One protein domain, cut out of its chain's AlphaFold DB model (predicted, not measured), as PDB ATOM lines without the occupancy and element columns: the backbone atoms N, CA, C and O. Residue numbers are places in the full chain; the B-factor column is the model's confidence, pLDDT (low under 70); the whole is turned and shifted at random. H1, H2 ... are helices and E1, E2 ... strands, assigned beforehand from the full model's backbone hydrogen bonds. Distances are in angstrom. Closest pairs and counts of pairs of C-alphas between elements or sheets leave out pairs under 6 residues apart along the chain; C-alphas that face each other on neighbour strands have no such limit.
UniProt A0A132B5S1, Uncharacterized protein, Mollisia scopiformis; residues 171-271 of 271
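AT A GLANCE: This is residues 171 to 271 of the 271 residues of an uncharacterized protein of Mollisia scopiformis (UniProt A0A132B5S1). Two long helices, H3 and H4, make a loose L, with the end of H3 near the start of H4, and the short helices H1 and H2 sit in the angle between them. On the other side of H4 lie long loops with the short strand E1, and the last part of H4, residues 263 to 270, sticks out from the body together with Asn 271. The printed part has 101 residues with one named strand and four named helices, in the order E1, H1, H2, H3, H4. The class is mostly helix, though the named elements hold just 50 of the 101 residues. The whole is compact, with a radius of gyration of the C-alphas of 14.4 A, and spans 45 by 39 by 31 A.

HOW THE PARTS SIT: Begin with the longest helix, H4, at residues 250 to 270. H1, residues 213 to 216, touches H4 at its residues 254 to 258 alone; the closest C-alphas, those of Arg 216 and Ile 255, are 5.4 A apart. H1 also touches H3, residues 229 to 244, at residues 231 to 238 alone, where the C-alphas of Val 214 and Ala 235 come closest at 5.7 A. H2, residues 218 to 223, touches H3 at a steep tilt of 49 degrees, opposite ways; look at Pro 218 and Ala 235, their closest C-alphas, 4.6 A apart. H2 and H4 are near each other. H3 and H4 are close but not clearly touching and about perpendicular at 78 degrees, with the C-alphas of Ile 242 and Gln 252 closest at 6.8 A. E1, residues 191 to 193, is apart from H1, H2, H3 and H4; it pairs with no named strand, but its residues 191 to 192 pair antiparallel with residues 171 to 172. In H3 and H4 every O i to N i+4 pair is within hydrogen-bond range; in H2 1 of 2 is, and H1 is too short for such a pair.

IN THESE COORDINATES: Find C-alpha 250 at (55.242, -33.954, -32.923); from there H4 runs 30.6 A to C-alpha 270 at (42.226, -58.020, -46.649). H3, residues 229 to 244, starts at C-alpha 229 at (29.810, -30.270, -38.924) and is 22.5 A long. H2, residues 218 to 223, measures 9.1 A, H1, residues 213 to 216, 5.1 A, and E1, residues 191 to 193, 6.7 A.

THE WHOLE: The C-alphas farthest apart are those of Thr 185 and Pro 229, 45.2 A. The printed part has no cut and ends at the chain's last residue, Asn 271. Residues 263 to 271, of which 263 to 270 belong to H4, stand free. The link from E1 to H1 is long, with 19 residues; the links H1 to H2, H2 to H3 and H3 to H4 are tight. The mean pLDDT of the printed part is 91.9, and residue 271 alone is under 70.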
ATOM      1  N   VAL A 171      49.486 -46.166 -28.148       90.19
ATOM      2  CA  VAL A 171      49.936 -45.442 -29.339       90.19
ATOM      3  C   VAL A 171      51.282 -45.951 -29.822       90.19
ATOM      4  O   VAL A 171      52.115 -46.348 -29.007       90.19
ATOM      5  N   PRO A 172      51.548 -45.940 -31.137       92.94
ATOM      6  CA  PRO A 172      52.838 -46.376 -31.644       92.94
ATOM      7  C   PRO A 172      53.943 -45.409 -31.204       92.94
ATOM      8  O   PRO A 172      53.821 -44.196 -31.388       92.94
ATOM      9  N   ARG A 173      55.052 -45.936 -30.682       94.00
ATOM     10  CA  ARG A 173      56.279 -45.159 -30.510       94.00
ATOM     11  C   ARG A 173      56.803 -44.764 -31.877       94.00
ATOM     12  O   ARG A 173      56.886 -45.597 -32.782       94.00
ATOM     13  N   ILE A 174      57.185 -43.500 -32.002       94.81
ATOM     14  CA  ILE A 174      57.758 -42.973 -33.234       94.81
ATOM     15  C   ILE A 174      59.102 -42.299 -32.977       94.81
ATOM     16  O   ILE A 174      59.289 -41.634 -31.961       94.81
ATOM     17  N   ASP A 175      60.040 -42.447 -33.907       94.38
ATOM     18  CA  ASP A 175      61.326 -41.751 -33.870       94.38
ATOM     19  C   ASP A 175      61.162 -40.241 -34.147       94.38
ATOM     20  O   ASP A 175      60.057 -39.736 -34.366       94.38
ATOM     21  N   ARG A 176      62.272 -39.494 -34.173       92.31
ATOM     22  CA  ARG A 176      62.281 -38.049 -34.480       92.31
ATOM     23  C   ARG A 176      61.752 -37.693 -35.879       92.31
ATOM     24  O   ARG A 176      61.345 -36.556 -36.108       92.31
ATOM     25  N   HIS A 177      61.756 -38.648 -36.806       91.75
ATOM     26  CA  HIS A 177      61.272 -38.505 -38.179       91.75
ATOM     27  C   HIS A 177      59.813 -38.964 -38.335       91.75
ATOM     28  O   HIS A 177      59.223 -38.809 -39.404       91.75
ATOM     29  N   GLY A 178      59.208 -39.489 -37.269       92.06
ATOM     30  CA  GLY A 178      57.855 -40.018 -37.266       92.06
ATOM     31  C   GLY A 178      57.757 -41.477 -37.711       92.06
ATOM     32  O   GLY A 178      56.647 -41.943 -37.937       92.06
ATOM     33  N   ASN A 179      58.848 -42.221 -37.871       94.88
ATOM     34  CA  ASN A 179      58.795 -43.642 -38.226       94.88
ATOM     35  C   ASN A 179      58.515 -44.505 -37.000       94.88
ATOM     36  O   ASN A 179      58.933 -44.157 -35.900       94.88
ATOM     37  N   PHE A 180      57.819 -45.630 -37.184       96.12
ATOM     38  CA  PHE A 180      57.570 -46.568 -36.093       96.12
ATOM     39  C   PHE A 180      58.883 -47.127 -35.549       96.12
ATOM     40  O   PHE A 180      59.759 -47.518 -36.319       96.12
ATOM     41  N   LEU A 181      58.988 -47.197 -34.226       94.94
ATOM     42  CA  LEU A 181      60.045 -47.960 -33.574       94.94
ATOM     43  C   LEU A 181      59.595 -49.411 -33.423       94.94
ATOM     44  O   LEU A 181      58.455 -49.673 -33.033       94.94
ATOM     45  N   TYR A 182      60.497 -50.339 -33.724       95.19
ATOM     46  CA  TYR A 182      60.241 -51.773 -33.655       95.19
ATOM     47  C   TYR A 182      61.080 -52.409 -32.554       95.19
ATOM     48  O   TYR A 182      62.224 -52.025 -32.321       95.19
ATOM     49  N   ASP A 183      60.488 -53.387 -31.886       94.69
ATOM     50  CA  ASP A 183      61.195 -54.283 -30.989       94.69
ATOM     51  C   ASP A 183      62.134 -55.180 -31.810       94.69
ATOM     52  O   ASP A 183      61.699 -55.829 -32.765       94.69
ATOM     53  N   ALA A 184      63.418 -55.208 -31.448       93.44
ATOM     54  CA  ALA A 184      64.448 -55.915 -32.211       93.44
ATOM     55  C   ALA A 184      64.245 -57.440 -32.248       93.44
ATOM     56  O   ALA A 184      64.675 -58.090 -33.196       93.44
ATOM     57  N   THR A 185      63.582 -58.009 -31.240       95.00
ATOM     58  CA  THR A 185      63.399 -59.458 -31.095       95.00
ATOM     59  C   THR A 185      62.106 -59.919 -31.755       95.00
ATOM     60  O   THR A 185      62.070 -60.933 -32.445       95.00
ATOM     61  N   THR A 186      61.017 -59.185 -31.532       93.31
ATOM     62  CA  THR A 186      59.674 -59.584 -31.978       93.31
ATOM     63  C   THR A 186      59.264 -58.956 -33.306       93.31
ATOM     64  O   THR A 186      58.244 -59.355 -33.870       93.31
ATOM     65  N   ASN A 187      60.016 -57.962 -33.794       91.56
ATOM     66  CA  ASN A 187      59.685 -57.149 -34.966       91.56
ATOM     67  C   ASN A 187      58.278 -56.510 -34.887       91.56
ATOM     68  O   ASN A 187      57.630 -56.224 -35.898       91.56
ATOM     69  N   LYS A 188      57.772 -56.295 -33.665       92.12
ATOM     70  CA  LYS A 188      56.492 -55.628 -33.396       92.12
ATOM     71  C   LYS A 188      56.717 -54.142 -33.145       92.12
ATOM     72  O   LYS A 188      57.765 -53.743 -32.650       92.12
ATOM     73  N   ILE A 189      55.720 -53.320 -33.471       93.31
ATOM     74  CA  ILE A 189      55.763 -51.880 -33.190       93.31
ATOM     75  C   ILE A 189      55.750 -51.683 -31.671       93.31
ATOM     76  O   ILE A 189      54.850 -52.183 -30.994       93.31
ATOM     77  N   LEU A 190      56.723 -50.937 -31.152       93.94
ATOM     78  CA  LEU A 190      56.744 -50.522 -29.754       93.94
ATOM     79  C   LEU A 190      55.584 -49.564 -29.489       93.94
ATOM     80  O   LEU A 190      55.319 -48.673 -30.297       93.94
ATOM     81  N   THR A 191      54.925 -49.698 -28.342       92.19
ATOM     82  CA  THR A 191      53.816 -48.823 -27.945       92.19
ATOM     83  C   THR A 191      54.152 -47.965 -26.721       92.19
ATOM     84  O   THR A 191      55.116 -48.204 -25.984       92.19
ATOM     85  N   LEU A 192      53.374 -46.900 -26.548       88.94
ATOM     86  CA  LEU A 192      53.286 -46.058 -25.359       88.94
ATOM     87  C   LEU A 192      51.835 -46.045 -24.901       88.94
ATOM     88  O   LEU A 192      50.940 -45.899 -25.728       88.94
ATOM     89  N   ASP A 193      51.619 -46.122 -23.596       86.00
ATOM     90  CA  ASP A 193      50.296 -45.934 -23.012       86.00
ATOM     91  C   ASP A 193      50.024 -44.436 -22.799       86.00
ATOM     92  O   ASP A 193      50.757 -43.744 -22.080       86.00
ATOM     93  N   MET A 194      48.960 -43.926 -23.426       83.44
ATOM     94  CA  MET A 194      48.440 -42.581 -23.182       83.44
ATOM     95  C   MET A 194      47.677 -42.511 -21.862       83.44
ATOM     96  O   MET A 194      46.444 -42.570 -21.802       83.44
ATOM     97  N   LYS A 195      48.433 -42.299 -20.787       82.81
ATOM     98  CA  LYS A 195      47.896 -42.126 -19.438       82.81
ATOM     99  C   LYS A 195      47.158 -40.797 -19.292       82.81
ATOM    100  O   LYS A 195      47.761 -39.737 -19.169       82.81
ATOM    101  N   VAL A 196      45.831 -40.875 -19.209       77.50
ATOM    102  CA  VAL A 196      44.930 -39.713 -19.055       77.50
ATOM    103  C   VAL A 196      45.278 -38.845 -17.836       77.50
ATOM    104  O   VAL A 196      45.072 -37.641 -17.871       77.50
ATOM    105  N   ARG A 197      45.802 -39.440 -16.755       75.25
ATOM    106  CA  ARG A 197      46.152 -38.718 -15.515       75.25
ATOM    107  C   ARG A 197      47.469 -37.945 -15.591       75.25
ATOM    108  O   ARG A 197      47.708 -37.111 -14.733       75.25
ATOM    109  N   THR A 198      48.311 -38.230 -16.580       77.81
ATOM    110  CA  THR A 198      49.607 -37.562 -16.789       77.81
ATOM    111  C   THR A 198      49.612 -36.882 -18.153       77.81
ATOM    112  O   THR A 198      50.594 -36.938 -18.886       77.81
ATOM    113  N   LYS A 199      48.466 -36.307 -18.524       74.00
ATOM    114  CA  LYS A 199      48.219 -35.697 -19.831       74.00
ATOM    115  C   LYS A 199      49.123 -34.494 -20.101       74.00
ATOM    116  O   LYS A 199      49.427 -34.199 -21.251       74.00
ATOM    117  N   ASP A 200      49.566 -33.831 -19.041       75.75
ATOM    118  CA  ASP A 200      50.370 -32.611 -19.122       75.75
ATOM    119  C   ASP A 200      51.874 -32.915 -19.232       75.75
ATOM    120  O   ASP A 200      52.664 -32.057 -19.623       75.75
ATOM    121  N   GLU A 201      52.285 -34.161 -18.970       72.00
ATOM    122  CA  GLU A 201      53.688 -34.532 -18.795       72.00
ATOM    123  C   GLU A 201      54.115 -35.717 -19.676       72.00
ATOM    124  O   GLU A 201      53.340 -36.597 -20.050       72.00
ATOM    125  N   GLY A 202      55.408 -35.758 -20.004       77.75
ATOM    126  CA  GLY A 202      56.038 -36.902 -20.659       77.75
ATOM    127  C   GLY A 202      56.030 -36.892 -22.191       77.75
ATOM    128  O   GLY A 202      55.954 -35.855 -22.863       77.75
ATOM    129  N   GLU A 203      56.216 -38.087 -22.760       74.56
ATOM    130  CA  GLU A 203      56.343 -38.292 -24.210       74.56
ATOM    131  C   GLU A 203      55.015 -38.055 -24.938       74.56
ATOM    132  O   GLU A 203      55.015 -37.616 -26.090       74.56
ATOM    133  N   CYS A 204      53.897 -38.263 -24.236       79.50
ATOM    134  CA  CYS A 204      52.554 -38.122 -24.778       79.50
ATOM    135  C   CYS A 204      51.737 -37.022 -24.097       79.50
ATOM    136  O   CYS A 204      50.563 -37.208 -23.784       79.50
ATOM    137  N   SER A 205      52.380 -35.871 -23.885       83.00
ATOM    138  CA  SER A 205      51.710 -34.682 -23.367       83.00
ATOM    139  C   SER A 205      50.658 -34.130 -24.341       83.00
ATOM    140  O   SER A 205      50.640 -34.470 -25.530       83.00
ATOM    141  N   ASP A 206      49.806 -33.228 -23.859       76.62
ATOM    142  CA  ASP A 206      48.728 -32.584 -24.619       76.62
ATOM    143  C   ASP A 206      49.167 -31.866 -25.890       76.62
ATOM    144  O   ASP A 206      48.462 -31.855 -26.905       76.62
ATOM    145  N   GLU A 207      50.370 -31.313 -25.869       81.50
ATOM    146  CA  GLU A 207      50.963 -30.655 -27.027       81.50
ATOM    147  C   GLU A 207      51.494 -31.659 -28.054       81.50
ATOM    148  O   GLU A 207      51.525 -31.377 -29.256       81.50
ATOM    149  N   LYS A 208      51.908 -32.847 -27.599       85.19
ATOM    150  CA  LYS A 208      52.637 -33.830 -28.407       85.19
ATOM    151  C   LYS A 208      51.749 -34.916 -28.984       85.19
ATOM    152  O   LYS A 208      52.073 -35.404 -30.062       85.19
ATOM    153  N   CYS A 209      50.658 -35.284 -28.320       88.88
ATOM    154  CA  CYS A 209      49.811 -36.397 -28.734       88.88
ATOM    155  C   CYS A 209      48.380 -35.971 -29.090       88.88
ATOM    156  O   CYS A 209      47.823 -35.078 -28.454       88.88
ATOM    157  N   PRO A 210      47.765 -36.598 -30.111       92.50
ATOM    158  CA  PRO A 210      46.376 -36.337 -30.464       92.50
ATOM    159  C   PRO A 210      45.441 -37.138 -29.544       92.50
ATOM    160  O   PRO A 210      45.320 -38.368 -29.650       92.50
ATOM    161  N   TRP A 211      44.800 -36.439 -28.611       91.75
ATOM    162  CA  TRP A 211      43.959 -37.049 -27.578       91.75
ATOM    163  C   TRP A 211      42.522 -37.250 -28.045       91.75
ATOM    164  O   TRP A 211      41.907 -38.279 -27.734       91.75
ATOM    165  N   SER A 212      41.997 -36.267 -28.777       95.56
ATOM    166  CA  SER A 212      40.627 -36.290 -29.285       95.56
ATOM    167  C   SER A 212      40.504 -37.203 -30.509       95.56
ATOM    168  O   SER A 212      41.494 -37.485 -31.195       95.56
ATOM    169  N   PHE A 213      39.293 -37.679 -30.804       97.88
ATOM    170  CA  PHE A 213      39.044 -38.436 -32.031       97.88
ATOM    171  C   PHE A 213      39.342 -37.586 -33.271       97.88
ATOM    172  O   PHE A 213      40.013 -38.056 -34.188       97.88
ATOM    173  N   VAL A 214      38.887 -36.329 -33.276       98.06
ATOM    174  CA  VAL A 214      39.056 -35.400 -34.405       98.06
ATOM    175  C   VAL A 214      40.530 -35.102 -34.665       98.06
ATOM    176  O   VAL A 214      40.954 -35.056 -35.819       98.06
ATOM    177  N   GLU A 215      41.323 -34.938 -33.604       96.81
ATOM    178  CA  GLU A 215      42.770 -34.780 -33.727       96.81
ATOM    179  C   GLU A 215      43.432 -36.046 -34.262       96.81
ATOM    180  O   GLU A 215      44.271 -35.965 -35.156       96.81
ATOM    181  N   ARG A 216      43.081 -37.207 -33.705       95.81
ATOM    182  CA  ARG A 216      43.782 -38.470 -33.953       95.81
ATOM    183  C   ARG A 216      43.478 -39.059 -35.324       95.81
ATOM    184  O   ARG A 216      44.393 -39.522 -36.002       95.81
ATOM    185  N   TYR A 217      42.216 -39.006 -35.736       97.44
ATOM    186  CA  TYR A 217      41.717 -39.632 -36.956       97.44
ATOM    187  C   TYR A 217      40.966 -38.620 -37.837       97.44
ATOM    188  O   TYR A 217      39.803 -38.842 -38.187       97.44
ATOM    189  N   PRO A 218      41.604 -37.513 -38.266       98.25
ATOM    190  CA  PRO A 218      40.897 -36.449 -38.970       98.25
ATOM    191  C   PRO A 218      40.336 -36.925 -40.319       98.25
ATOM    192  O   PRO A 218      39.295 -36.449 -40.754       98.25
ATOM    193  N   TRP A 219      40.960 -37.908 -40.980       98.06
ATOM    194  CA  TRP A 219      40.401 -38.502 -42.206       98.06
ATOM    195  C   TRP A 219      39.143 -39.331 -41.943       98.06
ATOM    196  O   TRP A 219      38.201 -39.252 -42.726       98.06
ATOM    197  N   ALA A 220      39.109 -40.093 -40.846       97.94
ATOM    198  CA  ALA A 220      37.932 -40.864 -40.465       97.94
ATOM    199  C   ALA A 220      36.793 -39.936 -40.015       97.94
ATOM    200  O   ALA A 220      35.641 -40.148 -40.384       97.94
ATOM    201  N   ALA A 221      37.118 -38.843 -39.316       98.31
ATOM    202  CA  ALA A 221      36.145 -37.840 -38.895       98.31
ATOM    203  C   ALA A 221      35.365 -37.215 -40.067       98.31
ATOM    204  O   ALA A 221      34.193 -36.877 -39.920       98.31
ATOM    205  N   LEU A 222      35.984 -37.091 -41.247       98.31
ATOM    206  CA  LEU A 222      35.291 -36.621 -42.451       98.31
ATOM    207  C   LEU A 222      34.352 -37.667 -43.059       98.31
ATOM    208  O   LEU A 222      33.378 -37.279 -43.703       98.31
ATOM    209  N   LYS A 223      34.646 -38.958 -42.860       97.62
ATOM    210  CA  LYS A 223      33.883 -40.078 -43.420       97.62
ATOM    211  C   LYS A 223      32.574 -40.312 -42.668       97.62
ATOM    212  O   LYS A 223      31.570 -40.585 -43.304       97.62
ATOM    213  N   TYR A 224      32.594 -40.243 -41.341       97.94
ATOM    214  CA  TYR A 224      31.443 -40.649 -40.538       97.94
ATOM    215  C   TYR A 224      30.350 -39.583 -40.474       97.94
ATOM    216  O   TYR A 224      30.627 -38.396 -40.282       97.94
ATOM    217  N   ASP A 225      29.096 -40.008 -40.571       97.38
ATOM    218  CA  ASP A 225      27.938 -39.105 -40.561       97.38
ATOM    219  C   ASP A 225      27.559 -38.630 -39.158       97.38
ATOM    220  O   ASP A 225      27.060 -37.520 -38.993       97.38
ATOM    221  N   TRP A 226      27.896 -39.410 -38.130       97.12
ATOM    222  CA  TRP A 226      27.670 -39.062 -36.725       97.12
ATOM    223  C   TRP A 226      28.644 -37.996 -36.177       97.12
ATOM    224  O   TRP A 226      28.518 -37.568 -35.029       97.12
ATOM    225  N   VAL A 227      29.617 -37.537 -36.975       98.44
ATOM    226  CA  VAL A 227      30.538 -36.453 -36.594       98.44
ATOM    227  C   VAL A 227      29.916 -35.098 -36.921       98.44
ATOM    228  O   VAL A 227      29.483 -34.856 -38.048       98.44
ATOM    229  N   SER A 228      29.921 -34.181 -35.949       98.38
ATOM    230  CA  SER A 228      29.289 -32.869 -36.106       98.38
ATOM    231  C   SER A 228      29.962 -32.033 -37.209       98.38
ATOM    232  O   SER A 228      31.178 -32.137 -37.410       98.38
ATOM    233  N   PRO A 229      29.226 -31.138 -37.899       98.44
ATOM    234  CA  PRO A 229      29.810 -30.270 -38.924       98.44
ATOM    235  C   PRO A 229      30.977 -29.415 -38.411       98.44
ATOM    236  O   PRO A 229      31.969 -29.240 -39.119       98.44
ATOM    237  N   ALA A 230      30.895 -28.937 -37.163       98.31
ATOM    238  CA  ALA A 230      31.964 -28.176 -36.516       98.31
ATOM    239  C   ALA A 230      33.250 -29.010 -36.364       98.31
ATOM    240  O   ALA A 230      34.337 -28.564 -36.734       98.31
ATOM    241  N   HIS A 231      33.128 -30.261 -35.916       98.56
ATOM    242  CA  HIS A 231      34.262 -31.175 -35.803       98.56
ATOM    243  C   HIS A 231      34.790 -31.638 -37.171       98.56
ATOM    244  O   HIS A 231      36.002 -31.786 -37.342       98.56
ATOM    245  N   LYS A 232      33.929 -31.776 -38.190       98.69
ATOM    246  CA  LYS A 232      34.376 -31.997 -39.577       98.69
ATOM    247  C   LYS A 232      35.187 -30.809 -40.100       98.69
ATOM    248  O   LYS A 232      36.194 -31.015 -40.774       98.69
ATOM    249  N   LEU A 233      34.797 -29.574 -39.783       98.56
ATOM    250  CA  LEU A 233      35.576 -28.385 -40.140       98.56
ATOM    251  C   LEU A 233      36.948 -28.386 -39.448       98.56
ATOM    252  O   LEU A 233      37.963 -28.163 -40.109       98.56
ATOM    253  N   GLN A 234      37.006 -28.726 -38.158       98.44
ATOM    254  CA  GLN A 234      38.272 -28.892 -37.437       98.44
ATOM    255  C   GLN A 234      39.162 -29.965 -38.088       98.44
ATOM    256  O   GLN A 234      40.339 -29.710 -38.341       98.44
ATOM    257  N   ALA A 235      38.606 -31.127 -38.443       98.56
ATOM    258  CA  ALA A 235      39.337 -32.176 -39.153       98.56
ATOM    259  C   ALA A 235      39.894 -31.690 -40.506       98.56
ATOM    260  O   ALA A 235      41.058 -31.953 -40.824       98.56
ATOM    261  N   LYS A 236      39.104 -30.934 -41.287       98.69
ATOM    262  CA  LYS A 236      39.566 -30.313 -42.546       98.69
ATOM    263  C   LYS A 236      40.751 -29.383 -42.302       98.69
ATOM    264  O   LYS A 236      41.737 -29.472 -43.032       98.69
ATOM    265  N   ASN A 237      40.681 -28.547 -41.267       98.38
ATOM    266  CA  ASN A 237      41.750 -27.611 -40.920       98.38
ATOM    267  C   ASN A 237      43.037 -28.340 -40.517       98.38
ATOM    268  O   ASN A 237      44.113 -27.977 -40.987       98.38
ATOM    269  N   ILE A 238      42.937 -29.414 -39.726       98.00
ATOM    270  CA  ILE A 238      44.086 -30.254 -39.351       98.00
ATOM    271  C   ILE A 238      44.737 -30.861 -40.599       98.00
ATOM    272  O   ILE A 238      45.955 -30.792 -40.766       98.00
ATOM    273  N   ILE A 239      43.936 -31.422 -41.507       98.25
ATOM    274  CA  ILE A 239      44.442 -32.019 -42.751       98.25
ATOM    275  C   ILE A 239      45.094 -30.958 -43.642       98.25
ATOM    276  O   ILE A 239      46.149 -31.219 -44.224       98.25
ATOM    277  N   ALA A 240      44.485 -29.780 -43.766       98.06
ATOM    278  CA  ALA A 240      45.032 -28.675 -44.545       98.06
ATOM    279  C   ALA A 240      46.370 -28.188 -43.969       98.06
ATOM    280  O   ALA A 240      47.325 -27.994 -44.722       98.06
ATOM    281  N   ASP A 241      46.475 -28.065 -42.643       97.12
ATOM    282  CA  ASP A 241      47.718 -27.665 -41.984       97.12
ATOM    283  C   ASP A 241      48.836 -28.693 -42.194       97.12
ATOM    284  O   ASP A 241      49.950 -28.316 -42.552       97.12
ATOM    285  N   ILE A 242      48.526 -29.990 -42.076       96.62
ATOM    286  CA  ILE A 242      49.471 -31.072 -42.394       96.62
ATOM    287  C   ILE A 242      49.947 -30.949 -43.847       96.62
ATOM    288  O   ILE A 242      51.145 -30.962 -44.098       96.62
ATOM    289  N   LYS A 243      49.039 -30.777 -44.816       96.31
ATOM    290  CA  LYS A 243      49.402 -30.694 -46.244       96.31
ATOM    291  C   LYS A 243      50.284 -29.491 -46.589       96.31
ATOM    292  O   LYS A 243      51.076 -29.569 -47.521       96.31
ATOM    293  N   ARG A 244      50.119 -28.375 -45.880       95.56
ATOM    294  CA  ARG A 244      50.835 -27.120 -46.150       95.56
ATOM    295  C   ARG A 244      52.264 -27.117 -45.600       95.56
ATOM    296  O   ARG A 244      53.108 -26.368 -46.088       95.56
ATOM    297  N   ARG A 245      52.538 -27.893 -44.551       91.81
ATOM    298  CA  ARG A 245      53.813 -27.838 -43.827       91.81
ATOM    299  C   ARG A 245      54.905 -28.661 -44.504       91.81
ATOM    300  O   ARG A 245      54.674 -29.769 -44.968       91.81
ATOM    301  N   ARG A 246      56.135 -28.133 -44.462       88.38
ATOM    302  CA  ARG A 246      57.361 -28.867 -44.828       88.38
ATOM    303  C   ARG A 246      57.885 -29.741 -43.685       88.38
ATOM    304  O   ARG A 246      58.435 -30.808 -43.930       88.38
ATOM    305  N   HIS A 247      57.689 -29.294 -42.444       92.25
ATOM    306  CA  HIS A 247      58.097 -30.002 -41.233       92.25
ATOM    307  C   HIS A 247      56.899 -30.187 -40.303       92.25
ATOM    308  O   HIS A 247      56.197 -29.225 -39.978       92.25
ATOM    309  N   TYR A 248      56.671 -31.431 -39.884       94.50
ATOM    310  CA  TYR A 248      55.561 -31.792 -39.012       94.50
ATOM    311  C   TYR A 248      55.893 -31.528 -37.547       94.50
ATOM    312  O   TYR A 248      56.981 -31.865 -37.080       94.50
ATOM    313  N   THR A 249      54.925 -30.987 -36.807       94.38
ATOM    314  CA  THR A 249      54.991 -30.983 -35.340       94.38
ATOM    315  C   THR A 249      54.926 -32.413 -34.806       94.38
ATOM    316  O   THR A 249      54.481 -33.330 -35.503       94.38
ATOM    317  N   ARG A 250      55.305 -32.620 -33.539       93.50
ATOM    318  CA  ARG A 250      55.242 -33.954 -32.923       93.50
ATOM    319  C   ARG A 250      53.831 -34.552 -32.978       93.50
ATOM    320  O   ARG A 250      53.672 -35.692 -33.405       93.50
ATOM    321  N   LYS A 251      52.805 -33.749 -32.675       94.88
ATOM    322  CA  LYS A 251      51.392 -34.148 -32.792       94.88
ATOM    323  C   LYS A 251      51.029 -34.572 -34.214       94.88
ATOM    324  O   LYS A 251      50.417 -35.617 -34.402       94.88
ATOM    325  N   GLN A 252      51.470 -33.832 -35.229       95.75
ATOM    326  CA  GLN A 252      51.226 -34.183 -36.633       95.75
ATOM    327  C   GLN A 252      51.939 -35.469 -37.061       95.75
ATOM    328  O   GLN A 252      51.365 -36.260 -37.810       95.75
ATOM    329  N   GLN A 253      53.153 -35.716 -36.561       95.75
ATOM    330  CA  GLN A 253      53.843 -36.987 -36.789       95.75
ATOM    331  C   GLN A 253      53.023 -38.162 -36.242       95.75
ATOM    332  O   GLN A 253      52.841 -39.148 -36.957       95.75
ATOM    333  N   TYR A 254      52.464 -38.042 -35.031       95.62
ATOM    334  CA  TYR A 254      51.561 -39.058 -34.476       95.62
ATOM    335  C   TYR A 254      50.305 -39.241 -35.325       95.62
ATOM    336  O   TYR A 254      49.958 -40.373 -35.647       95.62
ATOM    337  N   ILE A 255      49.656 -38.158 -35.758       96.25
ATOM    338  CA  ILE A 255      48.472 -38.222 -36.633       96.25
ATOM    339  C   ILE A 255      48.772 -39.020 -37.917       96.25
ATOM    340  O   ILE A 255      48.010 -39.901 -38.322       96.25
ATOM    341  N   LEU A 256      49.924 -38.776 -38.545       96.38
ATOM    342  CA  LEU A 256      50.369 -39.526 -39.725       96.38
ATOM    343  C   LEU A 256      50.763 -40.975 -39.402       96.38
ATOM    344  O   LEU A 256      50.620 -41.863 -40.246       96.38
ATOM    345  N   ALA A 257      51.288 -41.228 -38.204       95.56
ATOM    346  CA  ALA A 257      51.593 -42.566 -37.711       95.56
ATOM    347  C   ALA A 257      50.313 -43.395 -37.524       95.56
ATOM    348  O   ALA A 257      50.239 -44.502 -38.053       95.56
ATOM    349  N   PHE A 258      49.270 -42.838 -36.901       95.06
ATOM    350  CA  PHE A 258      47.957 -43.486 -36.793       95.06
ATOM    351  C   PHE A 258      47.378 -43.826 -38.157       95.06
ATOM    352  O   PHE A 258      47.021 -44.976 -38.399       95.06
ATOM    353  N   ARG A 259      47.400 -42.873 -39.094       95.38
ATOM    354  CA  ARG A 259      46.903 -43.114 -40.453       95.38
ATOM    355  C   ARG A 259      47.631 -44.268 -41.153       95.38
ATOM    356  O   ARG A 259      47.012 -45.045 -41.877       95.38
ATOM    357  N   ARG A 260      48.953 -44.381 -40.979       95.44
ATOM    358  CA  ARG A 260      49.735 -45.508 -41.522       95.44
ATOM    359  C   ARG A 260      49.382 -46.822 -40.832       95.44
ATOM    360  O   ARG A 260      49.278 -47.838 -41.511       95.44
ATOM    361  N   LEU A 261      49.168 -46.798 -39.518       93.12
ATOM    362  CA  LEU A 261      48.787 -47.974 -38.741       93.12
ATOM    363  C   LEU A 261      47.400 -48.499 -39.140       93.12
ATOM    364  O   LEU A 261      47.244 -49.703 -39.319       93.12
ATOM    365  N   GLU A 262      46.419 -47.615 -39.340       92.19
ATOM    366  CA  GLU A 262      45.085 -47.985 -39.833       92.19
ATOM    367  C   GLU A 262      45.158 -48.644 -41.209       92.19
ATOM    368  O   GLU A 262      44.579 -49.707 -41.415       92.19
ATOM    369  N   LYS A 263      45.926 -48.056 -42.137       92.75
ATOM    370  CA  LYS A 263      46.146 -48.646 -43.464       92.75
ATOM    371  C   LYS A 263      46.804 -50.017 -43.375       92.75
ATOM    372  O   LYS A 263      46.371 -50.931 -44.065       92.75
ATOM    373  N   LYS A 264      47.825 -50.168 -42.525       91.06
ATOM    374  CA  LYS A 264      48.500 -51.452 -42.314       91.06
ATOM    375  C   LYS A 264      47.520 -52.517 -41.808       91.06
ATOM    376  O   LYS A 264      47.449 -53.582 -42.402       91.06
ATOM    377  N   ARG A 265      46.711 -52.201 -40.790       88.88
ATOM    378  CA  ARG A 265      45.681 -53.115 -40.261       88.88
ATOM    379  C   ARG A 265      44.616 -53.461 -41.303       88.88
ATOM    380  O   ARG A 265      44.188 -54.603 -41.374       88.88
ATOM    381  N   ALA A 266      44.193 -52.490 -42.110       87.81
ATOM    382  CA  ALA A 266      43.221 -52.727 -43.174       87.81
ATOM    383  C   ALA A 266      43.765 -53.673 -44.258       87.81
ATOM    384  O   ALA A 266      43.020 -54.507 -44.755       87.81
ATOM    385  N   LEU A 267      45.057 -53.571 -44.591       90.31
ATOM    386  CA  LEU A 267      45.721 -54.491 -45.520       90.31
ATOM    387  C   LEU A 267      45.878 -55.895 -44.924       90.31
ATOM    388  O   LEU A 267      45.681 -56.873 -45.628       90.31
ATOM    389  N   GLU A 268      46.201 -55.996 -43.633       87.12
ATOM    390  CA  GLU A 268      46.301 -57.282 -42.926       87.12
ATOM    391  C   GLU A 268      44.959 -58.019 -42.837       87.12
ATOM    392  O   GLU A 268      44.955 -59.239 -42.804       87.12
ATOM    393  N   LEU A 269      43.831 -57.301 -42.803       82.00
ATOM    394  CA  LEU A 269      42.488 -57.898 -42.808       82.00
ATOM    395  C   LEU A 269      41.992 -58.287 -44.208       82.00
ATOM    396  O   LEU A 269      40.999 -59.001 -44.314       82.00
ATOM    397  N   ALA A 270      42.616 -57.761 -45.264       83.94
ATOM    398  CA  ALA A 270      42.226 -58.020 -46.649       83.94
ATOM    399  C   ALA A 270      42.954 -59.225 -47.272       83.94
ATOM    400  O   ALA A 270      42.560 -59.662 -48.352       83.94
ATOM    401  N   ASN A 271      44.002 -59.726 -46.609       66.19
ATOM    402  CA  ASN A 271      44.786 -60.899 -47.001       66.19
ATOM    403  C   ASN A 271      44.417 -62.104 -46.135       66.19
ATOM    404  O   ASN A 271      44.505 -63.233 -46.661       66.19
TER     405      ASN A 271